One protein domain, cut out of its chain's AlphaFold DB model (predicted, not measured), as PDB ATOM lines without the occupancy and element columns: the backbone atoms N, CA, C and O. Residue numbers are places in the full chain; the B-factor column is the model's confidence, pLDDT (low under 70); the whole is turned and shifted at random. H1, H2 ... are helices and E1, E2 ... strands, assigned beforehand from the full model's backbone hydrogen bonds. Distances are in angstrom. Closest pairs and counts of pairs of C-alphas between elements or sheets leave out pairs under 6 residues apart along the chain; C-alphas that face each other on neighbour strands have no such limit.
ATOM      1  N   PRO A 183     136.963 126.604 129.333       92.19
ATOM      2  CA  PRO A 183     136.181 126.016 128.246       92.19
ATOM      3  C   PRO A 183     136.268 126.826 126.947       92.19
ATOM      4  O   PRO A 183     135.998 126.292 125.877       92.19
ATOM      5  N   ASN A 184     136.642 128.104 127.026       93.56
ATOM      6  CA  ASN A 184     136.843 128.966 125.868       93.56
ATOM      7  C   ASN A 184     137.907 130.028 126.140       93.56
ATOM      8  O   ASN A 184     138.076 130.484 127.271       93.56
ATOM      9  N   PHE A 185     138.560 130.459 125.066       95.06
ATOM     10  CA  PHE A 185     139.492 131.578 125.059       95.06
ATOM     11  C   PHE A 185     139.007 132.667 124.107       95.06
ATOM     12  O   PHE A 185     138.329 132.395 123.116       95.06
ATOM     13  N   GLU A 186     139.397 133.907 124.385       95.50
ATOM     14  CA  GLU A 186     139.221 134.993 123.431       95.50
ATOM     15  C   GLU A 186     140.203 134.828 122.260       95.50
ATOM     16  O   GLU A 186     141.330 134.347 122.420       95.50
ATOM     17  N   LYS A 187     139.793 135.230 121.057       96.44
ATOM     18  CA  LYS A 187     140.690 135.227 119.901       96.44
ATOM     19  C   LYS A 187     141.860 136.192 120.122       96.44
ATOM     20  O   LYS A 187     141.684 137.297 120.620       96.44
ATOM     21  N   GLY A 188     143.054 135.774 119.720       96.69
ATOM     22  CA  GLY A 188     144.291 136.528 119.898       96.69
ATOM     23  C   GLY A 188     144.889 136.420 121.300       96.69
ATOM     24  O   GLY A 188     145.741 137.237 121.648       96.69
ATOM     25  N   THR A 189     144.462 135.437 122.103       97.44
ATOM     26  CA  THR A 189     145.048 135.195 123.430       97.44
ATOM     27  C   THR A 189     146.440 134.577 123.303       97.44
ATOM     28  O   THR A 189     146.641 133.590 122.587       97.44
ATOM     29  N   ILE A 190     147.390 135.127 124.057       97.38
ATOM     30  CA  ILE A 190     148.742 134.593 124.225       97.38
ATOM     31  C   ILE A 190     148.800 133.851 125.562       97.38
ATOM     32  O   ILE A 190     148.628 134.444 126.626       97.38
ATOM     33  N   LEU A 191     149.053 132.548 125.522       96.31
ATOM     34  CA  LEU A 191     149.214 131.725 126.712       96.31
ATOM     35  C   LEU A 191     150.695 131.643 127.069       96.31
ATOM     36  O   LEU A 191     151.496 131.109 126.302       96.31
ATOM     37  N   LEU A 192     151.051 132.142 128.250       95.69
ATOM     38  CA  LEU A 192     152.377 131.967 128.831       95.69
ATOM     39  C   LEU A 192     152.334 130.814 129.824       95.69
ATOM     40  O   LEU A 192     151.675 130.904 130.857       95.69
ATOM     41  N   VAL A 193     153.043 129.740 129.511       93.00
ATOM     42  CA  VAL A 193     153.129 128.547 130.350       93.00
ATOM     43  C   VAL A 193     154.512 128.482 130.986       93.00
ATOM     44  O   VAL A 193     155.502 128.914 130.385       93.00
ATOM     45  N   ASN A 194     154.592 127.962 132.209       91.38
ATOM     46  CA  ASN A 194     155.878 127.601 132.797       91.38
ATOM     47  C   ASN A 194     156.540 126.462 132.020       91.38
ATOM     48  O   ASN A 194     155.882 125.663 131.351       91.38
ATOM     49  N   ASP A 195     157.848 126.345 132.198       87.69
ATOM     50  CA  ASP A 195     158.594 125.209 131.686       87.69
ATOM     51  C   ASP A 195     158.237 123.968 132.502       87.69
ATOM     52  O   ASP A 195     158.223 123.988 133.737       87.69
ATOM     53  N   PHE A 196     157.962 122.875 131.803       88.00
ATOM     54  CA  PHE A 196     157.765 121.557 132.391       88.00
ATOM     55  C   PHE A 196     158.665 120.540 131.674       88.00
ATOM     56  O   PHE A 196     159.050 120.771 130.525       88.00
ATOM     57  N   PRO A 197     159.070 119.446 132.346       84.56
ATOM     58  CA  PRO A 197     160.163 118.595 131.880       84.56
ATOM     59  C   PRO A 197     159.720 117.669 130.740       84.56
ATOM     60  O   PRO A 197     159.364 116.516 130.969       84.56
ATOM     61  N   VAL A 198     159.758 118.178 129.509       89.44
ATOM     62  CA  VAL A 198     159.462 117.439 128.270       89.44
ATOM     63  C   VAL A 198     160.618 117.559 127.289       89.44
ATOM     64  O   VAL A 198     161.375 118.527 127.316       89.44
ATOM     65  N   THR A 199     160.786 116.546 126.442       89.88
ATOM     66  CA  THR A 199     161.928 116.434 125.524       89.88
ATOM     67  C   THR A 199     161.503 116.442 124.057       89.88
ATOM     68  O   THR A 199     162.199 117.024 123.230       89.88
ATOM     69  N   TYR A 200     160.374 115.813 123.719       91.94
ATOM     70  CA  TYR A 200     159.989 115.488 122.338       91.94
ATOM     71  C   TYR A 200     158.902 116.391 121.745       91.94
ATOM     72  O   TYR A 200     158.361 116.111 120.675       91.94
ATOM     73  N   PHE A 201     158.604 117.504 122.408       91.62
ATOM     74  CA  PHE A 201     157.843 118.613 121.843       91.62
ATOM     75  C   PHE A 201     158.271 119.934 122.487       91.62
ATOM     76  O   PHE A 201     158.990 119.960 123.482       91.62
ATOM     77  N   SER A 202     157.834 121.041 121.893       91.31
ATOM     78  CA  SER A 202     158.080 122.395 122.394       91.31
ATOM     79  C   SER A 202     156.780 123.187 122.468       91.31
ATOM     80  O   SER A 202     155.757 122.765 121.921       91.31
ATOM     81  N   ASP A 203     156.833 124.365 123.081       90.62
ATOM     82  CA  ASP A 203     155.738 125.338 123.099       90.62
ATOM     83  C   ASP A 203     155.156 125.623 121.705       90.62
ATOM     84  O   ASP A 203     153.939 125.630 121.504       90.62
ATOM     85  N   ASN A 204     156.034 125.746 120.709       89.81
ATOM     86  CA  ASN A 204     155.644 125.961 119.327       89.81
ATOM     87  C   ASN A 204     154.757 124.807 118.820       89.81
ATOM     88  O   ASN A 204     153.714 125.057 118.216       89.81
ATOM     89  N   SER A 205     155.127 123.562 119.129       91.44
ATOM     90  CA  SER A 205     154.365 122.365 118.758       91.44
ATOM     91  C   SER A 205     153.028 122.270 119.498       91.44
ATOM     92  O   SER A 205     152.038 121.847 118.905       91.44
ATOM     93  N   LEU A 206     152.967 122.701 120.764       94.62
ATOM     94  CA  LEU A 206     151.735 122.708 121.566       94.62
ATOM     95  C   LEU A 206     150.679 123.682 121.039       94.62
ATOM     96  O   LEU A 206     149.484 123.459 121.232       94.62
ATOM     97  N   SER A 207     151.096 124.726 120.323       94.19
ATOM     98  CA  SER A 207     150.158 125.654 119.692       94.19
ATOM     99  C   SER A 207     149.262 124.967 118.647       94.19
ATOM    100  O   SER A 207     148.130 125.398 118.451       94.19
ATOM    101  N   GLY A 208     149.702 123.869 118.020       93.25
ATOM    102  CA  GLY A 208     148.874 123.095 117.086       93.25
ATOM    103  C   GLY A 208     147.645 122.464 117.762       93.25
ATOM    104  O   GLY A 208     146.521 122.882 117.476       93.25
ATOM    105  N   PRO A 209     147.831 121.509 118.697       94.56
ATOM    106  CA  PRO A 209     146.735 120.904 119.452       94.56
ATOM    107  C   PRO A 209     145.861 121.925 120.187       94.56
ATOM    108  O   PRO A 209     144.644 121.767 120.207       94.56
ATOM    109  N   LEU A 210     146.451 123.001 120.724       96.12
ATOM    110  CA  LEU A 210     145.694 124.087 121.351       96.12
ATOM    111  C   LEU A 210     144.637 124.662 120.398       96.12
ATOM    112  O   LEU A 210     143.474 124.818 120.767       96.12
ATOM    113  N   ASN A 211     145.023 124.956 119.159       95.69
ATOM    114  CA  ASN A 211     144.101 125.519 118.181       95.69
ATOM    115  C   ASN A 211     143.152 124.470 117.592       95.69
ATOM    116  O   ASN A 211     142.033 124.824 117.256       95.69
ATOM    117  N   TRP A 212     143.522 123.189 117.537       94.38
ATOM    118  CA  TRP A 212     142.555 122.134 117.200       94.38
ATOM    119  C   TRP A 212     141.434 121.986 118.230       94.38
ATOM    120  O   TRP A 212     140.333 121.591 117.865       94.38
ATOM    121  N   ILE A 213     141.710 122.299 119.498       96.06
ATOM    122  CA  ILE A 213     140.720 122.234 120.576       96.06
ATOM    123  C   ILE A 213     139.844 123.494 120.602       96.06
ATOM    124  O   ILE A 213     138.628 123.386 120.726       96.06
ATOM    125  N   TYR A 214     140.446 124.682 120.488       96.56
ATOM    126  CA  TYR A 214     139.761 125.953 120.773       96.56
ATOM    127  C   TYR A 214     139.516 126.861 119.563       96.56
ATOM    128  O   TYR A 214     138.847 127.885 119.700       96.56
ATOM    129  N   SER A 215     140.071 126.546 118.392       95.94
ATOM    130  CA  SER A 215     139.892 127.360 117.186       95.94
ATOM    131  C   SER A 215     139.089 126.625 116.118       95.94
ATOM    132  O   SER A 215     139.137 125.398 116.028       95.94
ATOM    133  N   PRO A 216     138.385 127.365 115.243       94.56
ATOM    134  CA  PRO A 216     137.854 126.797 114.016       94.56
ATOM    135  C   PRO A 216     138.968 126.159 113.168       94.56
ATOM    136  O   PRO A 216     140.115 126.621 113.212       94.56
ATOM    137  N   PRO A 217     138.646 125.150 112.338       91.94
ATOM    138  CA  PRO A 217     139.609 124.554 111.420       91.94
ATOM    139  C   PRO A 217     140.337 125.614 110.585       91.94
ATOM    140  O   PRO A 217     139.729 126.583 110.135       91.94
ATOM    141  N   GLN A 218     141.639 125.408 110.360       87.81
ATOM    142  CA  GLN A 218     142.526 126.296 109.585       87.81
ATOM    143  C   GLN A 218     142.778 127.686 110.200       87.81
ATOM    144  O   GLN A 218     143.477 128.496 109.592       87.81
ATOM    145  N   GLN A 219     142.269 127.969 111.401       92.06
ATOM    146  CA  GLN A 219     142.559 129.204 112.130       92.06
ATOM    147  C   GLN A 219     143.519 128.953 113.291       92.06
ATOM    148  O   GLN A 219     143.572 127.865 113.862       92.06
ATOM    149  N   MET A 220     144.264 129.996 113.650       94.44
ATOM    150  CA  MET A 220     145.154 130.006 114.803       94.44
ATOM    151  C   MET A 220     144.793 131.196 115.691       94.44
ATOM    152  O   MET A 220     145.387 132.268 115.588       94.44
ATOM    153  N   ASN A 221     143.762 131.034 116.520       96.31
ATOM    154  CA  ASN A 221     143.291 132.101 117.403       96.31
ATOM    155  C   ASN A 221     144.117 132.219 118.682       96.31
ATOM    156  O   ASN A 221     143.989 133.220 119.378       96.31
ATOM    157  N   LEU A 222     144.921 131.212 119.012       96.94
ATOM    158  CA  LEU A 222     145.684 131.144 120.250       96.94
ATOM    159  C   LEU A 222     147.143 130.834 119.957       96.94
ATOM    160  O   LEU A 222     147.466 130.165 118.973       96.94
ATOM    161  N   ILE A 223     148.021 131.254 120.855       96.25
ATOM    162  CA  ILE A 223     149.415 130.837 120.822       96.25
ATOM    163  C   ILE A 223     149.897 130.468 122.212       96.25
ATOM    164  O   ILE A 223     149.506 131.099 123.191       96.25
ATOM    165  N   LEU A 224     150.728 129.435 122.293       95.81
ATOM    166  CA  LEU A 224     151.303 128.951 123.538       95.81
ATOM    167  C   LEU A 224     152.809 129.151 123.517       95.81
ATOM    168  O   LEU A 224     153.489 128.714 122.589       95.81
ATOM    169  N   TYR A 225     153.313 129.772 124.576       95.69
ATOM    170  CA  TYR A 225     154.725 130.039 124.768       95.69
ATOM    171  C   TYR A 225     155.219 129.559 126.118       95.69
ATOM    172  O   TYR A 225     154.563 129.753 127.139       95.69
ATOM    173  N   TYR A 226     156.432 129.019 126.120       94.62
ATOM    174  CA  TYR A 226     157.208 128.897 127.344       94.62
ATOM    175  C   TYR A 226     157.811 130.250 127.686       94.62
ATOM    176  O   TYR A 226     158.555 130.835 126.890       94.62
ATOM    177  N   ALA A 227     157.464 130.768 128.865       90.06
ATOM    178  CA  ALA A 227     157.844 132.116 129.269       90.06
ATOM    179  C   ALA A 227     159.370 132.320 129.217       90.06
ATOM    180  O   ALA A 227     159.833 133.326 128.680       90.06
ATOM    181  N   SER A 228     160.149 131.335 129.674       90.81
ATOM    182  CA  SER A 228     161.619 131.396 129.708       90.81
ATOM    183  C   SER A 228     162.270 131.449 128.317       90.81
ATOM    184  O   SER A 228     163.352 132.015 128.145       90.81
ATOM    185  N   PHE A 229     161.619 130.868 127.306       90.50
ATOM    186  CA  PHE A 229     162.160 130.766 125.954       90.50
ATOM    187  C   PHE A 229     161.765 131.942 125.070       90.50
ATOM    188  O   PHE A 229     162.496 132.254 124.126       90.50
ATOM    189  N   ARG A 230     160.615 132.570 125.336       93.75
ATOM    190  CA  ARG A 230     159.981 133.511 124.402       93.75
ATOM    191  C   ARG A 230     160.021 134.956 124.865       93.75
ATOM    192  O   ARG A 230     160.192 135.821 124.006       93.75
ATOM    193  N   VAL A 231     159.892 135.216 126.166       93.06
ATOM    194  CA  VAL A 231     159.897 136.584 126.706       93.06
ATOM    195  C   VAL A 231     161.277 137.220 126.503       93.06
ATOM    196  O   VAL A 231     162.303 136.593 126.759       93.06
ATOM    197  N   GLY A 232     161.305 138.448 125.982       91.62
ATOM    198  CA  GLY A 232     162.530 139.154 125.588       91.62
ATOM    199  C   GLY A 232     163.158 138.650 124.281       91.62
ATOM    200  O   GLY A 232     164.244 139.092 123.912       91.62
ATOM    201  N   LYS A 233     162.500 137.713 123.582       91.25
ATOM    202  CA  LYS A 233     162.927 137.180 122.280       91.25
ATOM    203  C   LYS A 233     161.792 137.291 121.267       91.25
ATOM    204  O   LYS A 233     161.526 138.371 120.759       91.25
ATOM    205  N   THR A 234     161.117 136.175 120.976       90.06
ATOM    206  CA  THR A 234     159.980 136.137 120.047       90.06
ATOM    207  C   THR A 234     158.800 136.948 120.575       90.06
ATOM    208  O   THR A 234     158.077 137.513 119.771       90.06
ATOM    209  N   LEU A 235     158.621 137.027 121.898       93.19
ATOM    210  CA  LEU A 235     157.689 137.938 122.556       93.19
ATOM    211  C   LEU A 235     158.513 139.042 123.248       93.19
ATOM    212  O   LEU A 235     159.045 138.792 124.332       93.19
ATOM    213  N   PRO A 236     158.684 140.234 122.645       89.81
ATOM    214  CA  PRO A 236     159.648 141.230 123.124       89.81
ATOM    215  C   PRO A 236     159.387 141.719 124.553       89.81
ATOM    216  O   PRO A 236     160.327 141.932 125.314       89.81
ATOM    217  N   SER A 237     158.114 141.868 124.924       91.56
ATOM    218  CA  SER A 237     157.677 142.341 126.238       91.56
ATOM    219  C   SER A 237     156.337 141.710 126.620       91.56
ATOM    220  O   SER A 237     155.594 141.235 125.761       91.56
ATOM    221  N   VAL A 238     156.034 141.713 127.918       93.44
ATOM    222  CA  VAL A 238     154.720 141.347 128.479       93.44
ATOM    223  C   VAL A 238     153.901 142.576 128.887       93.44
ATOM    224  O   VAL A 238     152.811 142.434 129.437       93.44
ATOM    225  N   GLU A 239     154.415 143.783 128.635       94.50
ATOM    226  CA  GLU A 239     153.687 145.030 128.866       94.50
ATOM    227  C   GLU A 239     152.421 145.084 128.003       94.50
ATOM    228  O   GLU A 239     152.496 144.754 126.816       94.50
ATOM    229  N   PRO A 240     151.267 145.508 128.550       93.44
ATOM    230  CA  PRO A 240     150.024 145.601 127.793       93.44
ATOM    231  C   PRO A 240     150.123 146.519 126.566       93.44
ATOM    232  O   PRO A 240     150.870 147.494 126.546       93.44
ATOM    233  N   GLY A 241     149.296 146.242 125.560       93.62
ATOM    234  CA  GLY A 241     149.071 147.108 124.399       93.62
ATOM    235  C   GLY A 241     149.925 146.804 123.168       93.62
ATOM    236  O   GLY A 241     149.652 147.363 122.107       93.62
ATOM    237  N   GLN A 242     150.896 145.898 123.252       93.31
ATOM    238  CA  GLN A 242     151.790 145.581 122.140       93.31
ATOM    239  C   GLN A 242     151.143 144.550 121.199       93.31
ATOM    240  O   GLN A 242     150.740 143.477 121.656       93.31
ATOM    241  N   PRO A 243     151.013 144.836 119.891       95.12
ATOM    242  CA  PRO A 243     150.563 143.838 118.927       95.12
ATOM    243  C   PRO A 243     151.591 142.707 118.820       95.12
ATOM    244  O   PRO A 243     152.797 142.942 118.874       95.12
ATOM    245  N   HIS A 244     151.108 141.476 118.657       95.56
ATOM    246  CA  HIS A 244     151.950 140.296 118.476       95.56
ATOM    247  C   HIS A 244     151.450 139.464 117.302       95.56
ATOM    248  O   HIS A 244     150.278 139.089 117.256       95.56
ATOM    249  N   GLU A 245     152.350 139.132 116.385       94.69
ATOM    250  CA  GLU A 245     152.059 138.274 115.241       94.69
ATOM    251  C   GLU A 245     153.107 137.171 115.112       94.69
ATOM    252  O   GLU A 245     154.287 137.364 115.413       94.69
ATOM    253  N   LEU A 246     152.671 135.981 114.695       92.94
ATOM    254  CA  LEU A 246     153.596 134.906 114.352       92.94
ATOM    255  C   LEU A 246     153.051 134.058 113.207       92.94
ATOM    256  O   LEU A 246     151.961 133.489 113.291       92.94
ATOM    257  N   TYR A 247     153.853 133.944 112.153       90.75
ATOM    258  CA  TYR A 247     153.571 133.076 111.019       90.75
ATOM    259  C   TYR A 247     153.933 131.617 111.337       90.75
ATOM    260  O   TYR A 247     155.070 131.318 111.709       90.75
ATOM    261  N   TYR A 248     152.974 130.711 111.140       86.75
ATOM    262  CA  TYR A 248     153.193 129.268 111.058       86.75
ATOM    263  C   TYR A 248     153.013 128.803 109.611       86.75
ATOM    264  O   TYR A 248     152.409 129.493 108.794       86.75
ATOM    265  N   ILE A 249     153.500 127.601 109.284       79.44
ATOM    266  CA  ILE A 249     153.218 126.988 107.980       79.44
ATOM    267  C   ILE A 249     151.699 126.762 107.877       79.44
ATOM    268  O   ILE A 249     151.160 125.845 108.493       79.44
ATOM    269  N   GLY A 250     151.019 127.628 107.122       83.44
ATOM    270  CA  GLY A 250     149.561 127.684 107.026       83.44
ATOM    271  C   GLY A 250     148.994 128.945 107.695       83.44
ATOM    272  O   GLY A 250     148.977 129.995 107.051       83.44
ATOM    273  N   PRO A 251     148.487 128.866 108.941       90.75
ATOM    274  CA  PRO A 251     147.834 129.993 109.596       90.75
ATOM    275  C   PRO A 251     148.834 130.985 110.210       90.75
ATOM    276  O   PRO A 251     149.947 130.636 110.593       90.75
ATOM    277  N   THR A 252     148.404 132.239 110.352       93.81
ATOM    278  CA  THR A 252     149.128 133.273 111.109       93.81
ATOM    279  C   THR A 252     148.353 133.593 112.376       93.81
ATOM    280  O   THR A 252     147.138 133.797 112.321       93.81
ATOM    281  N   PHE A 253     149.049 133.629 113.507       96.19
ATOM    282  CA  PHE A 253     148.491 134.121 114.759       96.19
ATOM    283  C   PHE A 253     148.546 135.649 114.789       96.19
ATOM    284  O   PHE A 253     149.591 136.227 114.490       96.19
ATOM    285  N   TYR A 254     147.451 136.277 115.221       96.69
ATOM    286  CA  TYR A 254     147.369 137.709 115.501       96.69
ATOM    287  C   TYR A 254     146.799 137.913 116.904       96.69
ATOM    288  O   TYR A 254     145.711 137.414 117.202       96.69
ATOM    289  N   GLY A 255     147.504 138.660 117.747       95.69
ATOM    290  CA  GLY A 255     147.105 138.933 119.123       95.69
ATOM    291  C   GLY A 255     147.685 140.233 119.667       95.69
ATOM    292  O   GLY A 255     148.278 141.035 118.945       95.69
ATOM    293  N   ASN A 256     147.496 140.454 120.965       95.94
ATOM    294  CA  ASN A 256     148.020 141.619 121.671       95.94
ATOM    295  C   ASN A 256     148.444 141.210 123.084       95.94
ATOM    296  O   ASN A 256     147.768 140.402 123.721       95.94
ATOM    297  N   THR A 257     149.523 141.787 123.603       95.69
ATOM    298  CA  THR A 257     150.020 141.511 124.961       95.69
ATOM    299  C   THR A 257     149.046 141.929 126.065       95.69
ATOM    300  O   THR A 257     149.153 141.456 127.192       95.69
ATOM    301  N   SER A 258     148.038 142.748 125.750       95.62
ATOM    302  CA  SER A 258     146.906 143.006 126.653       95.62
ATOM    303  C   SER A 258     146.073 141.750 126.937       95.62
ATOM    304  O   SER A 258     145.388 141.700 127.955       95.62
ATOM    305  N   ASN A 259     146.126 140.745 126.058       95.69
ATOM    306  CA  ASN A 259     145.412 139.478 126.184       95.69
ATOM    307  C   ASN A 259     146.388 138.316 126.442       95.69
ATOM    308  O   ASN A 259     146.473 137.349 125.681       95.69
ATOM    309  N   ILE A 260     147.164 138.444 127.520       96.25
ATOM    310  CA  ILE A 260     148.037 137.382 128.024       96.25
ATOM    311  C   ILE A 260     147.353 136.642 129.175       96.25
ATOM    312  O   ILE A 260     146.858 137.250 130.127       96.25
ATOM    313  N   ILE A 261     147.396 135.311 129.127       94.56
ATOM    314  CA  ILE A 261     146.998 134.437 130.233       94.56
ATOM    315  C   ILE A 261     148.212 133.627 130.673       94.56
ATOM    316  O   ILE A 261     148.799 132.903 129.870       94.56
ATOM    317  N   ALA A 262     148.575 133.731 131.953       92.75
ATOM    318  CA  ALA A 262     149.607 132.887 132.536       92.75
ATOM    319  C   ALA A 262     148.990 131.593 133.080       92.75
ATOM    320  O   ALA A 262     148.018 131.606 133.844       92.75
ATOM    321  N   VAL A 263     149.573 130.472 132.675       89.56
ATOM    322  CA  VAL A 263     149.118 129.121 132.982       89.56
ATOM    323  C   VAL A 263     150.253 128.401 133.699       89.56
ATOM    324  O   VAL A 263     151.300 128.147 133.110       89.56
ATOM    325  N   LEU A 264     150.062 128.078 134.977       89.62
ATOM    326  CA  LEU A 264     151.045 127.314 135.737       89.62
ATOM    327  C   LEU A 264     150.639 125.836 135.738       89.62
ATOM    328  O   LEU A 264     149.686 125.435 136.396       89.62
ATOM    329  N   PHE A 265     151.339 125.029 134.954       88.25
ATOM    330  CA  PHE A 265     151.136 123.598 134.810       88.25
ATOM    331  C   PHE A 265     152.062 122.783 135.715       88.25
ATOM    332  O   PHE A 265     153.283 122.951 135.708       88.25
ATOM    333  N   SER A 266     151.460 121.829 136.422       82.94
ATOM    334  CA  SER A 266     152.130 120.739 137.122       82.94
ATOM    335  C   SER A 266     151.430 119.429 136.760       82.94
ATOM    336  O   SER A 266     150.204 119.366 136.693       82.94
ATOM    337  N   ALA A 267     152.202 118.372 136.501       68.50
ATOM    338  CA  ALA A 267     151.642 117.058 136.172       68.50
ATOM    339  C   ALA A 267     151.031 116.356 137.402       68.50
ATOM    340  O   ALA A 267     150.170 115.490 137.256       68.50
ATOM    341  N   THR A 268     151.468 116.731 138.608       60.78
ATOM    342  CA  THR A 268     151.031 116.150 139.890       60.78
ATOM    343  C   THR A 268     150.061 117.035 140.669       60.78
ATOM    344  O   THR A 268     149.360 116.528 141.539       60.78
ATOM    345  N   GLU A 269     149.987 118.331 140.364       50.78
ATOM    346  CA  GLU A 269     149.136 119.300 141.069       50.78
ATOM    347  C   GLU A 269     148.151 119.982 140.106       50.78
ATOM    348  O   GLU A 269     148.388 120.061 138.902       50.78
ATOM    349  N   LEU A 270     147.018 120.474 140.623       49.97
ATOM    350  CA  LEU A 270     146.043 121.216 139.813       49.97
ATOM    351  C   LEU A 270     146.664 122.514 139.271       49.97
ATOM    352  O   LEU A 270     147.267 123.243 140.048       49.97
ATOM    353  N   LEU A 271     146.430 122.848 137.991       52.09
ATOM    354  CA  LEU A 271     146.860 124.130 137.401       52.09
ATOM    355  C   LEU A 271     146.301 125.352 138.157       52.09
ATOM    356  O   LEU A 271     145.081 125.561 138.136       52.09
ATOM    357  N   PRO A 272     147.156 126.243 138.688       51.03
ATOM    358  CA  PRO A 272     146.771 127.604 139.037       51.03
ATOM    359  C   PRO A 272     146.771 128.484 137.776       51.03
ATOM    360  O   PRO A 272     147.753 128.544 137.036       51.03
ATOM    361  N   CYS A 273     145.669 129.192 137.522       48.81
ATOM    362  CA  CYS A 273     145.590 130.199 136.459       48.81
ATOM    363  C   CYS A 273     145.671 131.590 137.095       48.81
ATOM    364  O   CYS A 273     144.865 131.908 137.970       48.81
ATOM    365  N   ILE A 274     146.623 132.421 136.666       51.00
ATOM    366  CA  ILE A 274     146.791 133.786 137.181       51.00
ATOM    367  C   ILE A 274     146.696 134.750 136.001       51.00
ATOM    368  O   ILE A 274     147.489 134.692 135.064       51.00
ATOM    369  N   ARG A 275     145.726 135.665 136.045       42.81
ATOM    370  CA  ARG A 275     145.700 136.809 135.129       42.81
ATOM    371  C   ARG A 275     146.575 137.915 135.739       42.81
ATOM    372  O   ARG A 275     146.310 138.290 136.885       42.81
TER     373      ARG A 275
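What this domain is: This is residues 183 to 275 of the 281 residues of an uncharacterized protein of Chloroflexi bacterium OLB14 (UniProt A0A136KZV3). A small parallel sheet, E2, E1 and E5 side by side, makes the core, with helix H1 over E2 on one face. The hairpin E3-E4 stands across the end where E1 and E2 begin, and the final stretch folds back beside E5. The printed part has 93 residues in the order E1 H1 E2 H2 E3 E4 E5; the class is mixed, helices and strands, with 40 residues in named elements, under half. It is compact and rounded, radius of gyration of the C-alphas 12.7 A, spanning 33 by 30 by 26 A.

How they stand to each other: E1, residues 189 to 193, is the inner strand, parallel to E2, residues 222 to 226, with N 191 and O 223 2.8 A apart, and to E5, residues 260 to 263, with N 261 and O 190 2.9 A apart. H1, residues 203 to 214, is on this sheet at a height of 6.6 A, over E2 and along the strands; its closest C-alphas to E2 are those of Asp 203 and Tyr 225, 5.1 A. E1, H1 and E2 form a strand-helix-strand unit, two parallel neighbour strands joined through a helix, with a right-handed crossover. H2, residues 227 to 230, only grazes the sheet. E3, residues 243 to 247, and E4, residues 252 to 256, form an antiparallel hairpin, with N 255 and O 244 2.8 A apart. The closest C-alphas of E1 and E4 are those of Thr 189 and Gly 255, 6.1 A; E3 is apart from E1. In H1, 6 of 8 O i to N i+4 pairs are within hydrogen-bond range; H2 is too short for such a pair.

Where its parts are: E1 begins at C-alpha 189 (145.048, 135.195, 123.430) and measures 12.5 A. H1 measures 16.2 A, E2 and E3 13.7 A each, E4 13.5 A. E5 ends at C-alpha 263 (149.118, 129.121, 132.982).

The domain as a whole: The printed part has no cut. H2 to E3 is a long link; residues 267 to 275 are under pLDDT 70.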